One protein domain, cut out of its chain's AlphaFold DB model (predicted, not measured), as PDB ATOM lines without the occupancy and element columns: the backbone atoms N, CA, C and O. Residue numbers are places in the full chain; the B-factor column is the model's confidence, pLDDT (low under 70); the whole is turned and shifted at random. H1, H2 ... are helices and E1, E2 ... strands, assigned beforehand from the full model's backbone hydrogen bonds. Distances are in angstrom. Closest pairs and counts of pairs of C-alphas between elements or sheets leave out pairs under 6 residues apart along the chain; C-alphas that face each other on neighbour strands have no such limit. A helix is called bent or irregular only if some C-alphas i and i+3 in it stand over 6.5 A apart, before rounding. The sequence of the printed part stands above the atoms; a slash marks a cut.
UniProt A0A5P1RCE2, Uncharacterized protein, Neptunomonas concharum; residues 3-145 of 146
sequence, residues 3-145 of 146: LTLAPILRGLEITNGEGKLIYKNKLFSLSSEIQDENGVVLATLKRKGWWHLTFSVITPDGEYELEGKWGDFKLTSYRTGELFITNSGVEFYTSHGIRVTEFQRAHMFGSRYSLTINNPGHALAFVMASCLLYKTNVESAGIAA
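AT A GLANCE: This is residues 3 to 145 of the 146 residues of an uncharacterized protein of Neptunomonas concharum (UniProt A0A5P1RCE2). One long sheet of twelve strands curls like part of a barrel round a single helix, H1, which fills its hollow. The edge strands E10 and E11 approach each other at one corner, and residues 140 to 145, of which 140 to 144 belong to H1, stick out. The printed part has 143 residues, with E1 to E12 followed by H1; the antiparallel sheet runs E10 E9 E8 E7 E6 E5 E4 E3 E2 E1 E12 E11. The class is mixed, helices and strands; the whole is compact, with a radius of gyration of the C-alphas of 14.1 A and spans of 37 by 37 by 30 A.

IN THESE COORDINATES: Find C-alpha 3 at (193.013, 180.543, 81.479), where E1 begins; it runs to residue 8. Read on through E2, residues 11 to 16, E3, 21 to 28, 20.4 A long, E4, 31 to 35, E5, 41 to 47, and E6, 53 to 59, 19.0 A. Next come E7, 62 to 69, 23.2 A, E8, 72 to 77, E9, 83 to 86, E10, 92 to 94, E11, 101 to 105, and E12, 113 to 117. H1, residues 120 to 144, begins at C-alpha 120 (181.137, 181.640, 77.949) and ends 35.0 A away at C-alpha 144 (200.189, 193.736, 104.645). It is irregular, with C-alphas 121 and 124 at 8.6 A, and has a kink of 34 degrees near residue 127.

HOW THE PARTS SIT: Start with E1 to E10, a meander, each strand the antiparallel neighbour of the one before. In the hairpin of E1 and E2, look for N 6 and O 13, 2.9 A apart and within hydrogen-bond range; in that of E6 and E7, N 64 and O 57 are at 2.8 A. E1 is also the antiparallel neighbour of E12, with N 3 and O 115 at 2.8 A, and E12 forms a hairpin with E11, with N 114 and O 104 at 2.8 A. This is a folded sheet, bent back on itself: E10 to E2 face E12 and E11, with E1 as the hinge. The closest C-alphas of E10 and E11, those of Phe 92 and Thr 101, are 5.1 A apart. H1 is on the sheet, which curls round its residues 122 to 139; the closest C-alphas of H1 and E6 are those of Ala 125 and Val 57, 6.5 A apart. In H1, 17 of 21 O i to N i+4 pairs are within hydrogen-bond range.

THE WHOLE: The C-alphas farthest apart, those of Arg 79 and Ala 145, are 40.7 A from each other. The printed part has no cut and no long link. Mean pLDDT of the printed part is 84.1; look for values under 70 at residues 49 to 52, 70 to 71, 88, 106 to 110 and 137 to 145.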
ATOM      1  N   LEU A   3     192.016 179.498  81.655       92.00
ATOM      2  CA  LEU A   3     193.013 180.543  81.479       92.00
ATOM      3  C   LEU A   3     194.039 180.498  82.609       92.00
ATOM      4  O   LEU A   3     193.714 180.107  83.729       92.00
ATOM      5  N   THR A   4     195.252 180.953  82.323       91.31
ATOM      6  CA  THR A   4     196.286 181.213  83.324       91.31
ATOM      7  C   THR A   4     196.561 182.706  83.369       91.31
ATOM      8  O   THR A   4     196.830 183.312  82.338       91.31
ATOM      9  N   LEU A   5     196.493 183.293  84.559       89.94
ATOM     10  CA  LEU A   5     196.812 184.684  84.838       89.94
ATOM     11  C   LEU A   5     198.211 184.724  85.453       89.94
ATOM     12  O   LEU A   5     198.457 184.112  86.499       89.94
ATOM     13  N   ALA A   6     199.124 185.436  84.802       88.12
ATOM     14  CA  ALA A   6     200.488 185.645  85.263       88.12
ATOM     15  C   ALA A   6     200.753 187.150  85.418       88.12
ATOM     16  O   ALA A   6     200.565 187.895  84.457       88.12
ATOM     17  N   PRO A   7     201.183 187.629  86.595       84.88
ATOM     18  CA  PRO A   7     201.505 189.034  86.777       84.88
ATOM     19  C   PRO A   7     202.732 189.419  85.964       84.88
ATOM     20  O   PRO A   7     203.715 188.679  85.890       84.88
ATOM     21  N   ILE A   8     202.663 190.615  85.396       85.00
ATOM     22  CA  ILE A   8     203.757 191.283  84.699       85.00
ATOM     23  C   ILE A   8     203.886 192.712  85.219       85.00
ATOM     24  O   ILE A   8     203.038 193.213  85.961       85.00
ATOM     25  N   LEU A   9     204.943 193.408  84.803       78.50
ATOM     26  CA  LEU A   9     205.107 194.818  85.128       78.50
ATOM     27  C   LEU A   9     203.890 195.619  84.618       78.50
ATOM     28  O   LEU A   9     203.705 195.769  83.412       78.50
ATOM     29  N   ARG A  10     203.088 196.155  85.552       77.94
ATOM     30  CA  ARG A  10     201.867 196.960  85.309       77.94
ATOM     31  C   ARG A  10     200.677 196.200  84.694       77.94
ATOM     32  O   ARG A  10     199.845 196.814  84.018       77.94
ATOM     33  N   GLY A  11     200.554 194.894  84.934       86.50
ATOM     34  CA  GLY A  11     199.422 194.148  84.388       86.50
ATOM     35  C   GLY A  11     199.426 192.649  84.644       86.50
ATOM     36  O   GLY A  11     200.143 192.140  85.505       86.50
ATOM     37  N   LEU A  12     198.630 191.946  83.841       89.44
ATOM     38  CA  LEU A  12     198.578 190.489  83.793       89.44
ATOM     39  C   LEU A  12     198.687 190.016  82.341       89.44
ATOM     40  O   LEU A  12     198.046 190.571  81.447       89.44
ATOM     41  N   GLU A  13     199.454 188.959  82.113       92.62
ATOM     42  CA  GLU A  13     199.354 188.147  80.904       92.62
ATOM     43  C   GLU A  13     198.372 187.012  81.144       92.62
ATOM     44  O   GLU A  13     198.406 186.341  82.179       92.62
ATOM     45  N   ILE A  14     197.475 186.820  80.182       92.88
ATOM     46  CA  ILE A  14     196.413 185.829  80.251       92.88
ATOM     47  C   ILE A  14     196.630 184.847  79.108       92.88
ATOM     48  O   ILE A  14     196.474 185.195  77.936       92.88
ATOM     49  N   THR A  15     197.002 183.621  79.450       93.44
ATOM     50  CA  THR A  15     197.285 182.551  78.490       93.44
ATOM     51  C   THR A  15     196.215 181.463  78.544       93.44
ATOM     52  O   THR A  15     195.501 181.324  79.538       93.44
ATOM     53  N   ASN A  16     196.065 180.691  77.467       91.38
ATOM     54  CA  ASN A  16     195.200 179.510  77.455       91.38
ATOM     55  C   ASN A  16     195.875 178.309  78.154       91.38
ATOM     56  O   ASN A  16     196.988 178.406  78.674       91.38
ATOM     57  N   GLY A  17     195.207 177.151  78.151       82.94
ATOM     58  CA  GLY A  17     195.740 175.908  78.724       82.94
ATOM     59  C   GLY A  17     197.021 175.373  78.063       82.94
ATOM     60  O   GLY A  17     197.693 174.545  78.663       82.94
ATOM     61  N   GLU A  18     197.374 175.862  76.873       87.12
ATOM     62  CA  GLU A  18     198.597 175.506  76.137       87.12
ATOM     63  C   GLU A  18     199.732 176.516  76.376       87.12
ATOM     64  O   GLU A  18     200.836 176.352  75.865       87.12
ATOM     65  N   GLY A  19     199.472 177.586  77.136       85.12
ATOM     66  CA  GLY A  19     200.429 178.664  77.375       85.12
ATOM     67  C   GLY A  19     200.486 179.722  76.268       85.12
ATOM     68  O   GLY A  19     201.276 180.658  76.384       85.12
ATOM     69  N   LYS A  20     199.638 179.643  75.232       91.25
ATOM     70  CA  LYS A  20     199.521 180.705  74.223       91.25
ATOM     71  C   LYS A  20     198.898 181.945  74.862       91.25
ATOM     72  O   LYS A  20     197.857 181.847  75.510       91.25
ATOM     73  N   LEU A  21     199.509 183.109  74.648       91.69
ATOM     74  CA  LEU A  21     198.938 184.398  75.029       91.69
ATOM     75  C   LEU A  21     197.595 184.612  74.322       91.69
ATOM     76  O   LEU A  21     197.512 184.520  73.102       91.69
ATOM     77  N   ILE A  22     196.562 184.900  75.107       93.31
ATOM     78  CA  ILE A  22     195.227 185.234  74.604       93.31
ATOM     79  C   ILE A  22     194.950 186.714  74.832       93.31
ATOM     80  O   ILE A  22     194.505 187.402  73.919       93.31
ATOM     81  N   TYR A  23     195.253 187.208  76.035       94.00
ATOM     82  CA  TYR A  23     195.039 188.606  76.371       94.00
ATOM     83  C   TYR A  23     196.188 189.201  77.177       94.00
ATOM     84  O   TYR A  23     196.857 188.520  77.956       94.00
ATOM     85  N   LYS A  24     196.342 190.517  77.056       92.94
ATOM     86  CA  LYS A  24     197.113 191.347  77.977       92.94
ATOM     87  C   LYS A  24     196.159 192.246  78.735       92.94
ATOM     88  O   LYS A  24     195.397 193.001  78.138       92.94
ATOM     89  N   ASN A  25     196.221 192.192  80.053       91.81
ATOM     90  CA  ASN A  25     195.509 193.121  80.901       91.81
ATOM     91  C   ASN A  25     196.454 194.247  81.319       91.81
ATOM     92  O   ASN A  25     197.456 194.005  81.992       91.81
ATOM     93  N   LYS A  26     196.144 195.478  80.909       88.06
ATOM     94  CA  LYS A  26     196.846 196.679  81.367       88.06
ATOM     95  C   LYS A  26     196.096 197.248  82.558       88.06
ATOM     96  O   LYS A  26     194.894 197.507  82.480       88.06
ATOM     97  N   LEU A  27     196.806 197.443  83.662       74.25
ATOM     98  CA  LEU A  27     196.243 197.989  84.892       74.25
ATOM     99  C   LEU A  27     196.888 199.337  85.175       74.25
ATOM    100  O   LEU A  27     198.072 199.416  85.503       74.25
ATOM    101  N   PHE A  28     196.092 200.400  85.101       70.75
ATOM    102  CA  PHE A  28     196.536 201.746  85.434       70.75
ATOM    103  C   PHE A  28     195.632 202.320  86.520       70.75
ATOM    104  O   PHE A  28     194.476 202.660  86.276       70.75
ATOM    105  N   SER A  29     196.159 202.415  87.745       71.94
ATOM    106  CA  SER A  29     195.358 202.766  88.924       71.94
ATOM    107  C   SER A  29     194.166 201.796  89.089       71.94
ATOM    108  O   SER A  29     194.387 200.580  89.131       71.94
ATOM    109  N   LEU A  30     192.944 202.327  89.179       73.56
ATOM    110  CA  LEU A  30     191.659 201.624  89.285       73.56
ATOM    111  C   LEU A  30     190.908 201.522  87.945       73.56
ATOM    112  O   LEU A  30     189.711 201.232  87.927       73.56
ATOM    113  N   SER A  31     191.605 201.770  86.838       82.88
ATOM    114  CA  SER A  31     191.120 201.511  85.485       82.88
ATOM    115  C   SER A  31     191.911 200.361  84.872       82.88
ATOM    116  O   SER A  31     193.093 200.157  85.178       82.88
ATOM    117  N   SER A  32     191.261 199.602  83.997       89.19
ATOM    118  CA  SER A  32     191.902 198.465  83.347       89.19
ATOM    119  C   SER A  32     191.386 198.236  81.937       89.19
ATOM    120  O   SER A  32     190.246 198.562  81.619       89.19
ATOM    121  N   GLU A  33     192.235 197.660  81.096       94.69
ATOM    122  CA  GLU A  33     191.894 197.263  79.736       94.69
ATOM    123  C   GLU A  33     192.373 195.840  79.481       94.69
ATOM    124  O   GLU A  33     193.484 195.474  79.871       94.69
ATOM    125  N   ILE A  34     191.552 195.047  78.801       94.94
ATOM    126  CA  ILE A  34     191.947 193.767  78.215       94.94
ATOM    127  C   ILE A  34     192.197 194.017  76.736       94.94
ATOM    128  O   ILE A  34     191.318 194.518  76.035       94.94
ATOM    129  N   GLN A  35     193.390 193.658  76.281       95.31
ATOM    130  CA  GLN A  35     193.825 193.753  74.896       95.31
ATOM    131  C   GLN A  35     194.121 192.356  74.351       95.31
ATOM    132  O   GLN A  35     194.580 191.496  75.103       95.31
ATOM    133  N   ASP A  36     193.867 192.126  73.067       93.06
ATOM    134  CA  ASP A  36     194.298 190.904  72.383       93.06
ATOM    135  C   ASP A  36     195.817 190.901  72.095       93.06
ATOM    136  O   ASP A  36     196.560 191.803  72.503       93.06
ATOM    137  N   GLU A  37     196.299 189.875  71.388       88.31
ATOM    138  CA  GLU A  37     197.712 189.754  70.995       88.31
ATOM    139  C   GLU A  37     198.197 190.880  70.058       88.31
ATOM    140  O   GLU A  37     199.391 191.189  70.049       88.31
ATOM    141  N   ASN A  38     197.280 191.543  69.347       90.25
ATOM    142  CA  ASN A  38     197.553 192.648  68.424       90.25
ATOM    143  C   ASN A  38     197.407 194.032  69.086       90.25
ATOM    144  O   ASN A  38     197.686 195.052  68.454       90.25
ATOM    145  N   GLY A  39     196.983 194.090  70.353       89.94
ATOM    146  CA  GLY A  39     196.765 195.334  71.094       89.94
ATOM    147  C   GLY A  39     195.369 195.944  70.927       89.94
ATOM    148  O   GLY A  39     195.143 197.056  71.410       89.94
ATOM    149  N   VAL A  40     194.429 195.245  70.286       93.44
ATOM    150  CA  VAL A  40     193.035 195.687  70.162       93.44
ATOM    151  C   VAL A  40     192.361 195.585  71.525       93.44
ATOM    152  O   VAL A  40     192.367 194.527  72.150       93.44
ATOM    153  N   VAL A  41     191.768 196.685  71.993       94.94
ATOM    154  CA  VAL A  41     191.035 196.721  73.265       94.94
ATOM    155  C   VAL A  41     189.713 195.972  73.113       94.94
ATOM    156  O   VAL A  41     188.853 196.370  72.331       94.94
ATOM    157  N   LEU A  42     189.552 194.902  73.887       95.81
ATOM    158  CA  LEU A  42     188.359 194.057  73.894       95.81
ATOM    159  C   LEU A  42     187.432 194.366  75.064       95.81
ATOM    160  O   LEU A  42     186.227 194.193  74.949       95.81
ATOM    161  N   ALA A  43     187.978 194.804  76.194       95.69
ATOM    162  CA  ALA A  43     187.171 195.204  77.333       95.69
ATOM    163  C   ALA A  43     187.841 196.326  78.114       95.69
ATOM    164  O   ALA A  43     189.070 196.389  78.197       95.69
ATOM    165  N   THR A  44     187.028 197.179  78.728       95.62
ATOM    166  CA  THR A  44     187.501 198.254  79.604       95.62
ATOM    167  C   THR A  44     186.787 198.205  80.943       95.62
ATOM    168  O   THR A  44     185.622 197.831  81.027       95.62
ATOM    169  N   LEU A  45     187.502 198.578  81.994       93.25
ATOM    170  CA  LEU A  45     186.991 198.716  83.345       93.25
ATOM    171  C   LEU A  45     187.256 200.138  83.815       93.25
ATOM    172  O   LEU A  45     188.396 200.614  83.781       93.25
ATOM    173  N   LYS A  46     186.193 200.815  84.245       91.12
ATOM    174  CA  LYS A  46     186.225 202.208  84.692       91.12
ATOM    175  C   LYS A  46     185.536 202.337  86.035       91.12
ATOM    176  O   LYS A  46     184.406 201.896  86.205       91.12
ATOM    177  N   ARG A  47     186.190 202.991  86.987       87.00
ATOM    178  CA  ARG A  47     185.592 203.287  88.289       87.00
ATOM    179  C   ARG A  47     184.476 204.332  88.150       87.00
ATOM    180  O   ARG A  47     184.702 205.374  87.540       87.00
ATOM    181  N   LYS A  48     183.305 204.076  88.744       84.00
ATOM    182  CA  LYS A  48     182.151 204.997  88.751       84.00
ATOM    183  C   LYS A  48     182.108 205.928  89.970       84.00
ATOM    184  O   LYS A  48     181.562 207.019  89.866       84.00
ATOM    185  N   GLY A  49     182.682 205.541  91.116       69.25
ATOM    186  CA  GLY A  49     182.603 206.342  92.347       69.25
ATOM    187  C   GLY A  49     183.792 206.174  93.294       69.25
ATOM    188  O   GLY A  49     184.456 205.141  93.296       69.25
ATOM    189  N   TRP A  50     184.069 207.200  94.109       64.94
ATOM    190  CA  TRP A  50     185.212 207.227  95.041       64.94
ATOM    191  C   TRP A  50     184.947 206.490  96.366       64.94
ATOM    192  O   TRP A  50     185.877 205.960  96.973       64.94
ATOM    193  N   TRP A  51     183.685 206.431  96.797       57.31
ATOM    194  CA  TRP A  51     183.279 205.944  98.124       57.31
ATOM    195  C   TRP A  51     182.791 204.490  98.135       57.31
ATOM    196  O   TRP A  51     182.826 203.834  99.172       57.31
ATOM    197  N   HIS A  52     182.412 203.962  96.972       65.56
ATOM    198  CA  HIS A  52     182.040 202.565  96.773       65.56
ATOM    199  C   HIS A  52     182.943 201.970  95.689       65.56
ATOM    200  O   HIS A  52     183.334 202.671  94.748       65.56
ATOM    201  N   LEU A  53     183.344 200.705  95.838       80.56
ATOM    202  CA  LEU A  53     184.113 199.976  94.825       80.56
ATOM    203  C   LEU A  53     183.180 199.588  93.671       80.56
ATOM    204  O   LEU A  53     182.903 198.416  93.454       80.56
ATOM    205  N   THR A  54     182.666 200.592  92.965       89.12
ATOM    206  CA  THR A  54     181.743 200.429  91.841       89.12
ATOM    207  C   THR A  54     182.471 200.731  90.542       89.12
ATOM    208  O   THR A  54     183.090 201.793  90.389       89.12
ATOM    209  N   PHE A  55     182.377 199.809  89.593       90.94
ATOM    210  CA  PHE A  55     183.042 199.864  88.303       90.94
ATOM    211  C   PHE A  55     182.051 199.548  87.180       90.94
ATOM    212  O   PHE A  55     181.210 198.666  87.313       90.94
ATOM    213  N   SER A  56     182.173 200.256  86.060       94.69
ATOM    214  CA  SER A  56     181.603 199.846  84.778       94.69
ATOM    215  C   SER A  56     182.600 198.920  84.091       94.69
ATOM    216  O   SER A  56     183.776 199.275  83.965       94.69
ATOM    217  N   VAL A  57     182.140 197.749  83.664       95.56
ATOM    218  CA  VAL A  57     182.892 196.831  82.807       95.56
ATOM    219  C   VAL A  57     182.208 196.806  81.450       95.56
ATOM    220  O   VAL A  57     181.059 196.398  81.333       95.56
ATOM    221  N   ILE A  58     182.916 197.266  80.426       96.38
ATOM    222  CA  ILE A  58     182.405 197.386  79.063       96.38
ATOM    223  C   ILE A  58     183.095 196.325  78.219       96.38
ATOM    224  O   ILE A  58     184.325 196.328  78.119       96.38
ATOM    225  N   THR A  59     182.315 195.440  77.612       95.94
ATOM    226  CA  THR A  59     182.765 194.354  76.733       95.94
ATOM    227  C   THR A  59     181.958 194.382  75.422       95.94
ATOM    228  O   THR A  59     180.988 195.137  75.315       95.94
ATOM    229  N   PRO A  60     182.309 193.586  74.394       93.00
ATOM    230  CA  PRO A  60     181.578 193.585  73.125       93.00
ATOM    231  C   PRO A  60     180.154 193.027  73.260       93.00
ATOM    232  O   PRO A  60     179.276 193.346  72.463       93.00
ATOM    233  N   ASP A  61     179.922 192.178  74.262       92.38
ATOM    234  CA  ASP A  61     178.629 191.563  74.551       92.38
ATOM    235  C   ASP A  61     177.698 192.455  75.395       92.38
ATOM    236  O   ASP A  61     176.476 192.261  75.340       92.38
ATOM    237  N   GLY A  62     178.232 193.464  76.095       94.12
ATOM    238  CA  GLY A  62     177.430 194.461  76.802       94.12
ATOM    239  C   GLY A  62     178.190 195.267  77.855       94.12
ATOM    240  O   GLY A  62     179.404 195.170  78.012       94.12
ATOM    241  N   GLU A  63     177.437 196.077  78.596       96.69
ATOM    242  CA  GLU A  63     177.928 196.758  79.793       96.69
ATOM    243  C   GLU A  63     177.487 196.006  81.051       96.69
ATOM    244  O   GLU A  63     176.368 195.486  81.142       96.69
ATOM    245  N   TYR A  64     178.387 195.984  82.027       96.88
ATOM    246  CA  TYR A  64     178.198 195.387  83.330       96.88
ATOM    247  C   TYR A  64     178.537 196.387  84.427       96.88
ATOM    248  O   TYR A  64     179.405 197.249  84.273       96.88
ATOM    249  N   GLU A  65     177.915 196.198  85.579       95.19
ATOM    250  CA  GLU A  65     178.299 196.863  86.812       95.19
ATOM    251  C   GLU A  65     178.942 195.864  87.761       95.19
ATOM    252  O   GLU A  65     178.338 194.850  88.100       95.19
ATOM    253  N   LEU A  66     180.169 196.159  88.176       92.50
ATOM    254  CA  LEU A  66     180.879 195.423  89.208       92.50
ATOM    255  C   LEU A  66     180.901 196.270  90.478       92.50
ATOM    256  O   LEU A  66     181.556 197.311  90.518       92.50
ATOM    257  N   GLU A  67     180.202 195.828  91.514       90.12
ATOM    258  CA  GLU A  67     180.122 196.504  92.808       90.12
ATOM    259  C   GLU A  67     180.734 195.632  93.901       90.12
ATOM    260  O   GLU A  67     180.369 194.468  94.030       90.12
ATOM    261  N   GLY A  68     181.645 196.197  94.694       83.69
ATOM    262  CA  GLY A  68     182.293 195.536  95.824       83.69
ATOM    263  C   GLY A  68     181.947 196.151  97.178       83.69
ATOM    264  O   GLY A  68     181.967 197.376  97.342       83.69
ATOM    265  N   LYS A  69     181.714 195.296  98.180       75.88
ATOM    266  CA  LYS A  69     181.497 195.673  99.581       75.88
ATOM    267  C   LYS A  69     182.122 194.625 100.517       75.88
ATOM    268  O   LYS A  69     181.730 193.468 100.489       75.88
ATOM    269  N   TRP A  70     183.071 195.032 101.368       68.62
ATOM    270  CA  TRP A  70     183.708 194.178 102.400       68.62
ATOM    271  C   TRP A  70     184.286 192.835 101.901       68.62
ATOM    272  O   TRP A  70     184.339 191.875 102.659       68.62
ATOM    273  N   GLY A  71     184.747 192.767 100.647       68.56
ATOM    274  CA  GLY A  71     185.333 191.555 100.056       68.56
ATOM    275  C   GLY A  71     184.369 190.734  99.195       68.56
ATOM    276  O   GLY A  71     184.835 189.909  98.412       68.56
ATOM    277  N   ASP A  72     183.068 191.024  99.258       79.81
ATOM    278  CA  ASP A  72     182.072 190.465  98.349       79.81
ATOM    279  C   ASP A  72     181.830 191.413  97.176       79.81
ATOM    280  O   ASP A  72     181.715 192.628  97.347       79.81
ATOM    281  N   PHE A  73     181.722 190.851  95.979       88.06
ATOM    282  CA  PHE A  73     181.453 191.563  94.747       88.06
ATOM    283  C   PHE A  73     180.218 191.011  94.045       88.06
ATOM    284  O   PHE A  73     179.902 189.822  94.105       88.06
ATOM    285  N   LYS A  74     179.522 191.898  93.347       92.38
ATOM    286  CA  LYS A  74     178.389 191.590  92.481       92.38
ATOM    287  C   LYS A  74     178.692 192.115  91.094       92.38
ATOM    288  O   LYS A  74     179.075 193.272  90.956       92.38
ATOM    289  N   LEU A  75     178.525 191.269  90.091       94.88
ATOM    290  CA  LEU A  75     178.624 191.618  88.685       94.88
ATOM    291  C   LEU A  75     177.232 191.494  88.063       94.88
ATOM    292  O   LEU A  75     176.674 190.400  88.016       94.88
ATOM    293  N   THR A  76     176.686 192.604  87.584       96.56
ATOM    294  CA  THR A  76     175.342 192.671  86.999       96.56
ATOM    295  C   THR A  76     175.447 193.016  85.522       96.56
ATOM    296  O   THR A  76     176.040 194.038  85.185       96.56
ATOM    297  N   SER A  77     174.868 192.203  84.638       96.81
ATOM    298  CA  SER A  77     174.744 192.538  83.213       96.81
ATOM    299  C   SER A  77     173.579 193.497  82.993       96.81
ATOM    300  O   SER A  77     172.439 193.158  83.310       96.81
ATOM    301  N   TYR A  78     173.814 194.663  82.385       95.94
ATOM    302  CA  TYR A  78     172.711 195.564  82.022       95.94
ATOM    303  C   TYR A  78     171.895 195.062  80.835       95.94
ATOM    304  O   TYR A  78     170.727 195.418  80.697       95.94
ATOM    305  N   ARG A  79     172.492 194.230  79.978       94.12
ATOM    306  CA  ARG A  79     171.810 193.699  78.798       94.12
ATOM    307  C   ARG A  79     170.838 192.581  79.156       94.12
ATOM    308  O   ARG A  79     169.717 192.576  78.656       94.12
ATOM    309  N   THR A  80     171.282 191.615  79.958       94.12
ATOM    310  CA  THR A  80     170.485 190.418  80.278       94.12
ATOM    311  C   THR A  80     169.797 190.507  81.637       94.12
ATOM    312  O   THR A  80     168.877 189.738  81.898       94.12
ATOM    313  N   GLY A  81     170.216 191.435  82.506       94.69
ATOM    314  CA  GLY A  81     169.761 191.502  83.895       94.69
ATOM    315  C   GLY A  81     170.346 190.400  84.783       94.69
ATOM    316  O   GLY A  81     169.964 190.292  85.948       94.69
ATOM    317  N   GLU A  82     171.258 189.573  84.264       95.31
ATOM    318  CA  GLU A  82     171.873 188.498  85.037       95.31
ATOM    319  C   GLU A  82     172.779 189.051  86.134       95.31
ATOM    320  O   GLU A  82     173.556 189.987  85.924       95.31
ATOM    321  N   LEU A  83     172.678 188.429  87.309       95.50
ATOM    322  CA  LEU A  83     173.437 188.771  88.500       95.50
ATOM    323  C   LEU A  83     174.368 187.618  88.869       95.50
ATOM    324  O   LEU A  83     173.923 186.490  89.109       95.50
ATOM    325  N   PHE A  84     175.651 187.942  88.989       94.94
ATOM    326  CA  PHE A  84     176.688 187.050  89.483       94.94
ATOM    327  C   PHE A  84     177.257 187.602  90.785       94.94
ATOM    328  O   PHE A  84     177.534 188.792  90.894       94.94
ATOM    329  N   ILE A  85     177.432 186.746  91.782       92.88
ATOM    330  CA  ILE A  85     177.848 187.137  93.127       92.88
ATOM    331  C   ILE A  85     179.104 186.358  93.472       92.88
ATOM    332  O   ILE A  85     179.204 185.173  93.147       92.88
ATOM    333  N   THR A  86     180.058 187.001  94.134       87.94
ATOM    334  CA  THR A  86     181.195 186.283  94.689       87.94
ATOM    335  C   THR A  86     180.865 185.702  96.047       87.94
ATOM    336  O   THR A  86     180.256 186.374  96.875       87.94
ATOM    337  N   ASN A  87     181.347 184.494  96.307       71.44
ATOM    338  CA  ASN A  87     181.445 183.965  97.659       71.44
ATOM    339  C   ASN A  87     182.938 183.775  97.934       71.44
ATOM    340  O   ASN A  87     183.602 183.064  97.180       71.44
ATOM    341  N   SER A  88     183.490 184.437  98.954       64.00
ATOM    342  CA  SER A  88     184.915 184.356  99.334       64.00
ATOM    343  C   SER A  88     185.940 184.915  98.322       64.00
ATOM    344  O   SER A  88     187.038 184.387  98.156       64.00
ATOM    345  N   GLY A  89     185.625 186.045  97.679       72.12
ATOM    346  CA  GLY A  89     186.633 186.921  97.067       72.12
ATOM    347  C   GLY A  89     186.674 186.947  95.537       72.12
ATOM    348  O   GLY A  89     186.424 188.001  94.965       72.12
ATOM    349  N   VAL A  90     187.042 185.846  94.867       75.12
ATOM    350  CA  VAL A  90     187.414 185.842  93.422       75.12
ATOM    351  C   VAL A  90     186.569 184.929  92.528       75.12
ATOM    352  O   VAL A  90     186.623 185.041  91.303       75.12
ATOM    353  N   GLU A  91     185.787 184.026  93.114       87.88
ATOM    354  CA  GLU A  91     184.919 183.106  92.375       87.88
ATOM    355  C   GLU A  91     183.507 183.664  92.256       87.88
ATOM    356  O   GLU A  91     182.958 184.139  93.245       87.88
ATOM    357  N   PHE A  92     182.903 183.561  91.073       91.69
ATOM    358  CA  PHE A  92     181.552 184.027  90.782       91.69
ATOM    359  C   PHE A  92     180.566 182.862  90.699       91.69
ATOM    360  O   PHE A  92     180.844 181.805  90.122       91.69
ATOM    361  N   TYR A  93     179.366 183.116  91.209       93.50
ATOM    362  CA  TYR A  93     178.222 182.216  91.225       93.50
ATOM    363  C   TYR A  93     177.001 182.940  90.652       93.50
ATOM    364  O   TYR A  93     176.878 184.154  90.804       93.50
ATOM    365  N   THR A  94     176.083 182.225  90.007       93.19
ATOM    366  CA  THR A  94     174.765 182.785  89.663       93.19
ATOM    367  C   THR A  94     173.937 183.038  90.926       93.19
ATOM    368  O   THR A  94     174.239 182.510  91.999       93.19
ATOM    369  N   SER A  95     172.831 183.773  90.797       88.38
ATOM    370  CA  SER A  95     171.832 183.950  91.866       88.38
ATOM    371  C   SER A  95     171.265 182.632  92.423       88.38
ATOM    372  O   SER A  95     170.804 182.595  93.560       88.38
ATOM    373  N   HIS A  96     171.330 181.546  91.649       90.06
ATOM    374  CA  HIS A  96     170.907 180.202  92.052       90.06
ATOM    375  C   HIS A  96     172.043 179.359  92.662       90.06
ATOM    376  O   HIS A  96     171.860 178.167  92.893       90.06
ATOM    377  N   GLY A  97     173.222 179.945  92.899       89.38
ATOM    378  CA  GLY A  97     174.367 179.255  93.502       89.38
ATOM    379  C   GLY A  97     175.174 178.387  92.534       89.38
ATOM    380  O   GLY A  97     176.011 177.599  92.969       89.38
ATOM    381  N   ILE A  98     174.961 178.517  91.220       91.44
ATOM    382  CA  ILE A  98     175.734 177.764  90.225       91.44
ATOM    383  C   ILE A  98     177.073 178.466  90.013       91.44
ATOM    384  O   ILE A  98     177.109 179.625  89.606       91.44
ATOM    385  N   ARG A  99     178.178 177.760  90.253       92.50
ATOM    386  CA  ARG A  99     179.534 178.294  90.071       92.50
ATOM    387  C   ARG A  99     179.843 178.547  88.592       92.50
ATOM    388  O   ARG A  99     179.886 177.608  87.794       92.50
ATOM    389  N   VAL A 100     180.109 179.804  88.233       94.12
ATOM    390  CA  VAL A 100     180.426 180.222  86.852       94.12
ATOM    391  C   VAL A 100     181.903 180.510  86.640       94.12
ATOM    392  O   VAL A 100     182.375 180.373  85.509       94.12
ATOM    393  N   THR A 101     182.643 180.836  87.702       92.88
ATOM    394  CA  THR A 101     184.105 180.878  87.663       92.88
ATOM    395  C   THR A 101     184.723 180.064  88.789       92.88
ATOM    396  O   THR A 101     184.142 179.908  89.857       92.88
ATOM    397  N   GLU A 102     185.911 179.536  88.532       90.38
ATOM    398  CA  GLU A 102     186.739 178.858  89.523       90.38
ATOM    399  C   GLU A 102     188.143 179.441  89.452       90.38
ATOM    400  O   GLU A 102     188.718 179.558  88.364       90.38
ATOM    401  N   PHE A 103     188.674 179.828  90.609       86.38
ATOM    402  CA  PHE A 103     189.956 180.507  90.711       86.38
ATOM    403  C   PHE A 103     190.869 179.734  91.652       86.38
ATOM    404  O   PHE A 103     190.580 179.569  92.832       86.38
ATOM    405  N   GLN A 104     191.990 179.253  91.129       84.69
ATOM    406  CA  GLN A 104     192.927 178.435  91.891       84.69
ATOM    407  C   GLN A 104     194.346 178.949  91.701       84.69
ATOM    408  O   GLN A 104     194.721 179.422  90.627       84.69
ATOM    409  N   ARG A 105     195.171 178.838  92.740       76.19
ATOM    410  CA  ARG A 105     196.603 179.098  92.604       76.19
ATOM    411  C   ARG A 105     197.224 177.971  91.781       76.19
ATOM    412  O   ARG A 105     197.128 176.809  92.159       76.19
ATOM    413  N   ALA A 106     197.862 178.310  90.664       68.00
ATOM    414  CA  ALA A 106     198.370 177.317  89.717       68.00
ATOM    415  C   ALA A 106     199.631 176.594  90.226       68.00
ATOM    416  O   ALA A 106     199.901 175.470  89.819       68.00
ATOM    417  N   HIS A 107     200.403 177.223  91.121       60.34
ATOM    418  CA  HIS A 107     201.609 176.637  91.709       60.34
ATOM    419  C   HIS A 107     201.774 177.022  93.181       60.34
ATOM    420  O   HIS A 107     201.481 178.149  93.578       60.34
ATOM    421  N   MET A 108     202.314 176.093  93.977       49.62
ATOM    422  CA  MET A 108     202.617 176.294  95.403       49.62
ATOM    423  C   MET A 108     203.668 177.400  95.622       49.62
ATOM    424  O   MET A 108     203.586 178.149  96.591       49.62
ATOM    425  N   PHE A 109     204.587 177.566  94.661       49.09
ATOM    426  CA  PHE A 109     205.576 178.641  94.612       49.09
ATOM    427  C   PHE A 109     205.379 179.457  93.330       49.09
ATOM    428  O   PHE A 109     205.647 178.984  92.228       49.09
ATOM    429  N   GLY A 110     204.856 180.676  93.472       61.50
ATOM    430  CA  GLY A 110     204.627 181.608  92.364       61.50
ATOM    431  C   GLY A 110     203.306 182.368  92.460       61.50
ATOM    432  O   GLY A 110     202.416 182.017  93.240       61.50
ATOM    433  N   SER A 111     203.188 183.414  91.646       71.94
ATOM    434  CA  SER A 111     202.019 184.302  91.576       71.94
ATOM    435  C   SER A 111     201.138 184.006  90.358       71.94
ATOM    436  O   SER A 111     200.494 184.900  89.829       71.94
ATOM    437  N   ARG A 112     201.139 182.758  89.870       83.25
ATOM    438  CA  ARG A 112     200.298 182.325  88.745       83.25
ATOM    439  C   ARG A 112     199.004 181.711  89.254       83.25
ATOM    440  O   ARG A 112     199.026 180.901  90.183       83.25
ATOM    441  N   TYR A 113     197.904 182.051  88.601       85.81
ATOM    442  CA  TYR A 113     196.568 181.597  88.970       85.81
ATOM    443  C   TYR A 113     195.851 181.040  87.753       85.81
ATOM    444  O   TYR A 113     195.998 181.560  86.653       85.81
ATOM    445  N   SER A 114     195.081 179.979  87.940       89.12
ATOM    446  CA  SER A 114     194.186 179.462  86.916       89.12
ATOM    447  C   SER A 114     192.779 179.991  87.145       89.12
ATOM    448  O   SER A 114     192.251 179.871  88.249       89.12
ATOM    449  N   LEU A 115     192.177 180.514  86.083       91.25
ATOM    450  CA  LEU A 115     190.781 180.916  86.025       91.25
ATOM    451  C   LEU A 115     190.046 179.993  85.052       91.25
ATOM    452  O   LEU A 115     190.343 179.968  83.856       91.25
ATOM    453  N   THR A 116     189.062 179.260  85.551       92.81
ATOM    454  CA  THR A 116     188.118 178.511  84.719       92.81
ATOM    455  C   THR A 116     186.812 179.287  84.643       92.81
ATOM    456  O   THR A 116     186.287 179.702  85.667       92.81
ATOM    457  N   ILE A 117     186.283 179.485  83.436       93.81
ATOM    458  CA  ILE A 117     184.997 180.139  83.172       93.81
ATOM    459  C   ILE A 117     184.054 179.117  82.539       93.81
ATOM    460  O   ILE A 117     184.328 178.611  81.444       93.81
ATOM    461  N   ASN A 118     182.944 178.842  83.217       92.62
ATOM    462  CA  ASN A 118     181.926 177.870  82.810       92.62
ATOM    463  C   ASN A 118     180.743 178.520  82.080       92.62
ATOM    464  O   ASN A 118     179.967 177.815  81.444       92.62
ATOM    465  N   ASN A 119     180.626 179.850  82.125       88.19
ATOM    466  CA  ASN A 119     179.639 180.606  81.358       88.19
ATOM    467  C   ASN A 119     180.342 181.446  80.270       88.19
ATOM    468  O   ASN A 119     180.848 182.533  80.562       88.19
ATOM    469  N   PRO A 120     180.421 180.950  79.019       86.56
ATOM    470  CA  PRO A 120     181.137 181.640  77.949       86.56
ATOM    471  C   PRO A 120     180.453 182.939  77.496       86.56
ATOM    472  O   PRO A 120     181.133 183.787  76.922       86.56
ATOM    473  N   GLY A 121     179.156 183.123  77.779       90.38
ATOM    474  CA  GLY A 121     178.381 184.291  77.345       90.38
ATOM    475  C   GLY A 121     178.880 185.622  77.911       90.38
ATOM    476  O   GLY A 121     178.713 186.644  77.260       90.38
ATOM    477  N   HIS A 122     179.558 185.595  79.064       93.38
ATOM    478  CA  HIS A 122     180.106 186.786  79.732       93.38
ATOM    479  C   HIS A 122     181.612 186.652  79.994       93.38
ATOM    480  O   HIS A 122     182.150 187.212  80.952       93.38
ATOM    481  N   ALA A 123     182.311 185.855  79.178       93.31
ATOM    482  CA  ALA A 123     183.689 185.458  79.449       93.31
ATOM    483  C   ALA A 123     184.626 186.652  79.690       93.31
ATOM    484  O   ALA A 123     185.365 186.652  80.673       93.31
ATOM    485  N   LEU A 124     184.577 187.687  78.844       94.12
ATOM    486  CA  LEU A 124     185.433 188.869  78.998       94.12
ATOM    487  C   LEU A 124     185.109 189.672  80.262       94.12
ATOM    488  O   LEU A 124     186.033 190.168  80.908       94.12
ATOM    489  N   ALA A 125     183.834 189.756  80.648       95.19
ATOM    490  CA  ALA A 125     183.428 190.428  81.878       95.19
ATOM    491  C   ALA A 125     184.001 189.703  83.104       95.19
ATOM    492  O   ALA A 125     184.580 190.341  83.985       95.19
ATOM    493  N   PHE A 126     183.945 188.366  83.116       94.19
ATOM    494  CA  PHE A 126     184.557 187.560  84.174       94.19
ATOM    495  C   PHE A 126     186.080 187.678  84.210       94.19
ATOM    496  O   PHE A 126     186.642 187.792  85.300       94.19
ATOM    497  N   VAL A 127     186.757 187.676  83.055       93.31
ATOM    498  CA  VAL A 127     188.215 187.888  83.003       93.31
ATOM    499  C   VAL A 127     188.563 189.250  83.600       93.31
ATOM    500  O   VAL A 127     189.409 189.325  84.488       93.31
ATOM    501  N   MET A 128     187.872 190.312  83.179       93.19
ATOM    502  CA  MET A 128     188.128 191.670  83.657       93.19
ATOM    503  C   MET A 128     187.891 191.809  85.163       93.19
ATOM    504  O   MET A 128     188.749 192.329  85.880       93.19
ATOM    505  N   ALA A 129     186.752 191.313  85.651       91.31
ATOM    506  CA  ALA A 129     186.436 191.331  87.072       91.31
ATOM    507  C   ALA A 129     187.489 190.552  87.876       91.31
ATOM    508  O   ALA A 129     188.007 191.061  88.865       91.31
ATOM    509  N   SER A 130     187.894 189.369  87.405       89.06
ATOM    510  CA  SER A 130     188.929 188.557  88.062       89.06
ATOM    511  C   SER A 130     190.289 189.263  88.106       89.06
ATOM    512  O   SER A 130     190.979 189.184  89.119       89.06
ATOM    513  N   CYS A 131     190.676 189.990  87.050       87.69
ATOM    514  CA  CYS A 131     191.904 190.791  87.035       87.69
ATOM    515  C   CYS A 131     191.881 191.913  88.083       87.69
ATOM    516  O   CYS A 131     192.882 192.129  88.770       87.69
ATOM    517  N   LEU A 132     190.746 192.606  88.239       85.88
ATOM    518  CA  LEU A 132     190.588 193.610  89.292       85.88
ATOM    519  C   LEU A 132     190.698 192.966  90.678       85.88
ATOM    520  O   LEU A 132     191.467 193.446  91.507       85.88
ATOM    521  N   LEU A 133     189.963 191.877  90.911       82.38
ATOM    522  CA  LEU A 133     189.927 191.198  92.208       82.38
ATOM    523  C   LEU A 133     191.287 190.621  92.593       82.38
ATOM    524  O   LEU A 133     191.691 190.704  93.752       82.38
ATOM    525  N   TYR A 134     192.034 190.100  91.618       79.00
ATOM    526  CA  TYR A 134     193.427 189.711  91.805       79.00
ATOM    527  C   TYR A 134     194.258 190.885  92.342       79.00
ATOM    528  O   TYR A 134     194.933 190.756  93.363       79.00
ATOM    529  N   LYS A 135     194.159 192.057  91.708       75.25
ATOM    530  CA  LYS A 135     194.899 193.249  92.132       75.25
ATOM    531  C   LYS A 135     194.481 193.738  93.522       75.25
ATOM    532  O   LYS A 135     195.338 194.085  94.327       75.25
ATOM    533  N   THR A 136     193.183 193.765  93.823       72.69
ATOM    534  CA  THR A 136     192.686 194.295  95.104       72.69
ATOM    535  C   THR A 136     192.873 193.335  96.273       72.69
ATOM    536  O   THR A 136     193.038 193.793  97.395       72.69
ATOM    537  N   ASN A 137     192.842 192.020  96.041       67.56
ATOM    538  CA  ASN A 137     192.867 191.033  97.125       67.56
ATOM    539  C   ASN A 137     194.236 190.358  97.278       67.56
ATOM    540  O   ASN A 137     194.655 190.094  98.401       67.56
ATOM    541  N   VAL A 138     194.955 190.086  96.181       59.09
ATOM    542  CA  VAL A 138     196.212 189.314  96.220       59.09
ATOM    543  C   VAL A 138     197.432 190.223  96.370       59.09
ATOM    544  O   VAL A 138     198.287 189.951  97.211       59.09
ATOM    545  N   GLU A 139     197.516 191.327  95.618       54.47
ATOM    546  CA  GLU A 139     198.635 192.273  95.781       54.47
ATOM    547  C   GLU A 139     198.536 193.044  97.105       54.47
ATOM    548  O   GLU A 139     199.542 193.239  97.782       54.47
ATOM    549  N   SER A 140     197.328 193.431  97.529       49.91
ATOM    550  CA  SER A 140     197.132 194.165  98.789       49.91
ATOM    551  C   SER A 140     197.395 193.309 100.036       49.91
ATOM    552  O   SER A 140     197.946 193.816 101.010       49.91
ATOM    553  N   ALA A 141     197.092 192.005  99.999       46.91
ATOM    554  CA  ALA A 141     197.447 191.079 101.080       46.91
ATOM    555  C   ALA A 141     198.962 190.810 101.157       46.91
ATOM    556  O   ALA A 141     199.494 190.627 102.249       46.91
ATOM    557  N   GLY A 142     199.672 190.845 100.023       37.94
ATOM    558  CA  GLY A 142     201.134 190.736  99.983       37.94
ATOM    559  C   GLY A 142     201.871 191.948 100.567       37.94
ATOM    560  O   GLY A 142     202.992 191.797 101.035       37.94
ATOM    561  N   ILE A 143     201.242 193.131 100.584       34.22
ATOM    562  CA  ILE A 143     201.799 194.357 101.189       34.22
ATOM    563  C   ILE A 143     201.565 194.394 102.708       34.22
ATOM    564  O   ILE A 143     202.376 194.951 103.435       34.22
ATOM    565  N   ALA A 144     200.485 193.785 103.209       28.17
ATOM    566  CA  ALA A 144     200.189 193.736 104.645       28.17
ATOM    567  C   ALA A 144     201.007 192.681 105.420       28.17
ATOM    568  O   ALA A 144     200.987 192.675 106.648       28.17
ATOM    569  N   ALA A 145     201.701 191.784 104.714       28.36
ATOM    570  CA  ALA A 145     202.522 190.717 105.289       28.36
ATOM    571  C   ALA A 145     204.041 190.953 105.135       28.36
ATOM    572  O   ALA A 145     204.817 190.015 105.328       28.36
TER     573      ALA A 145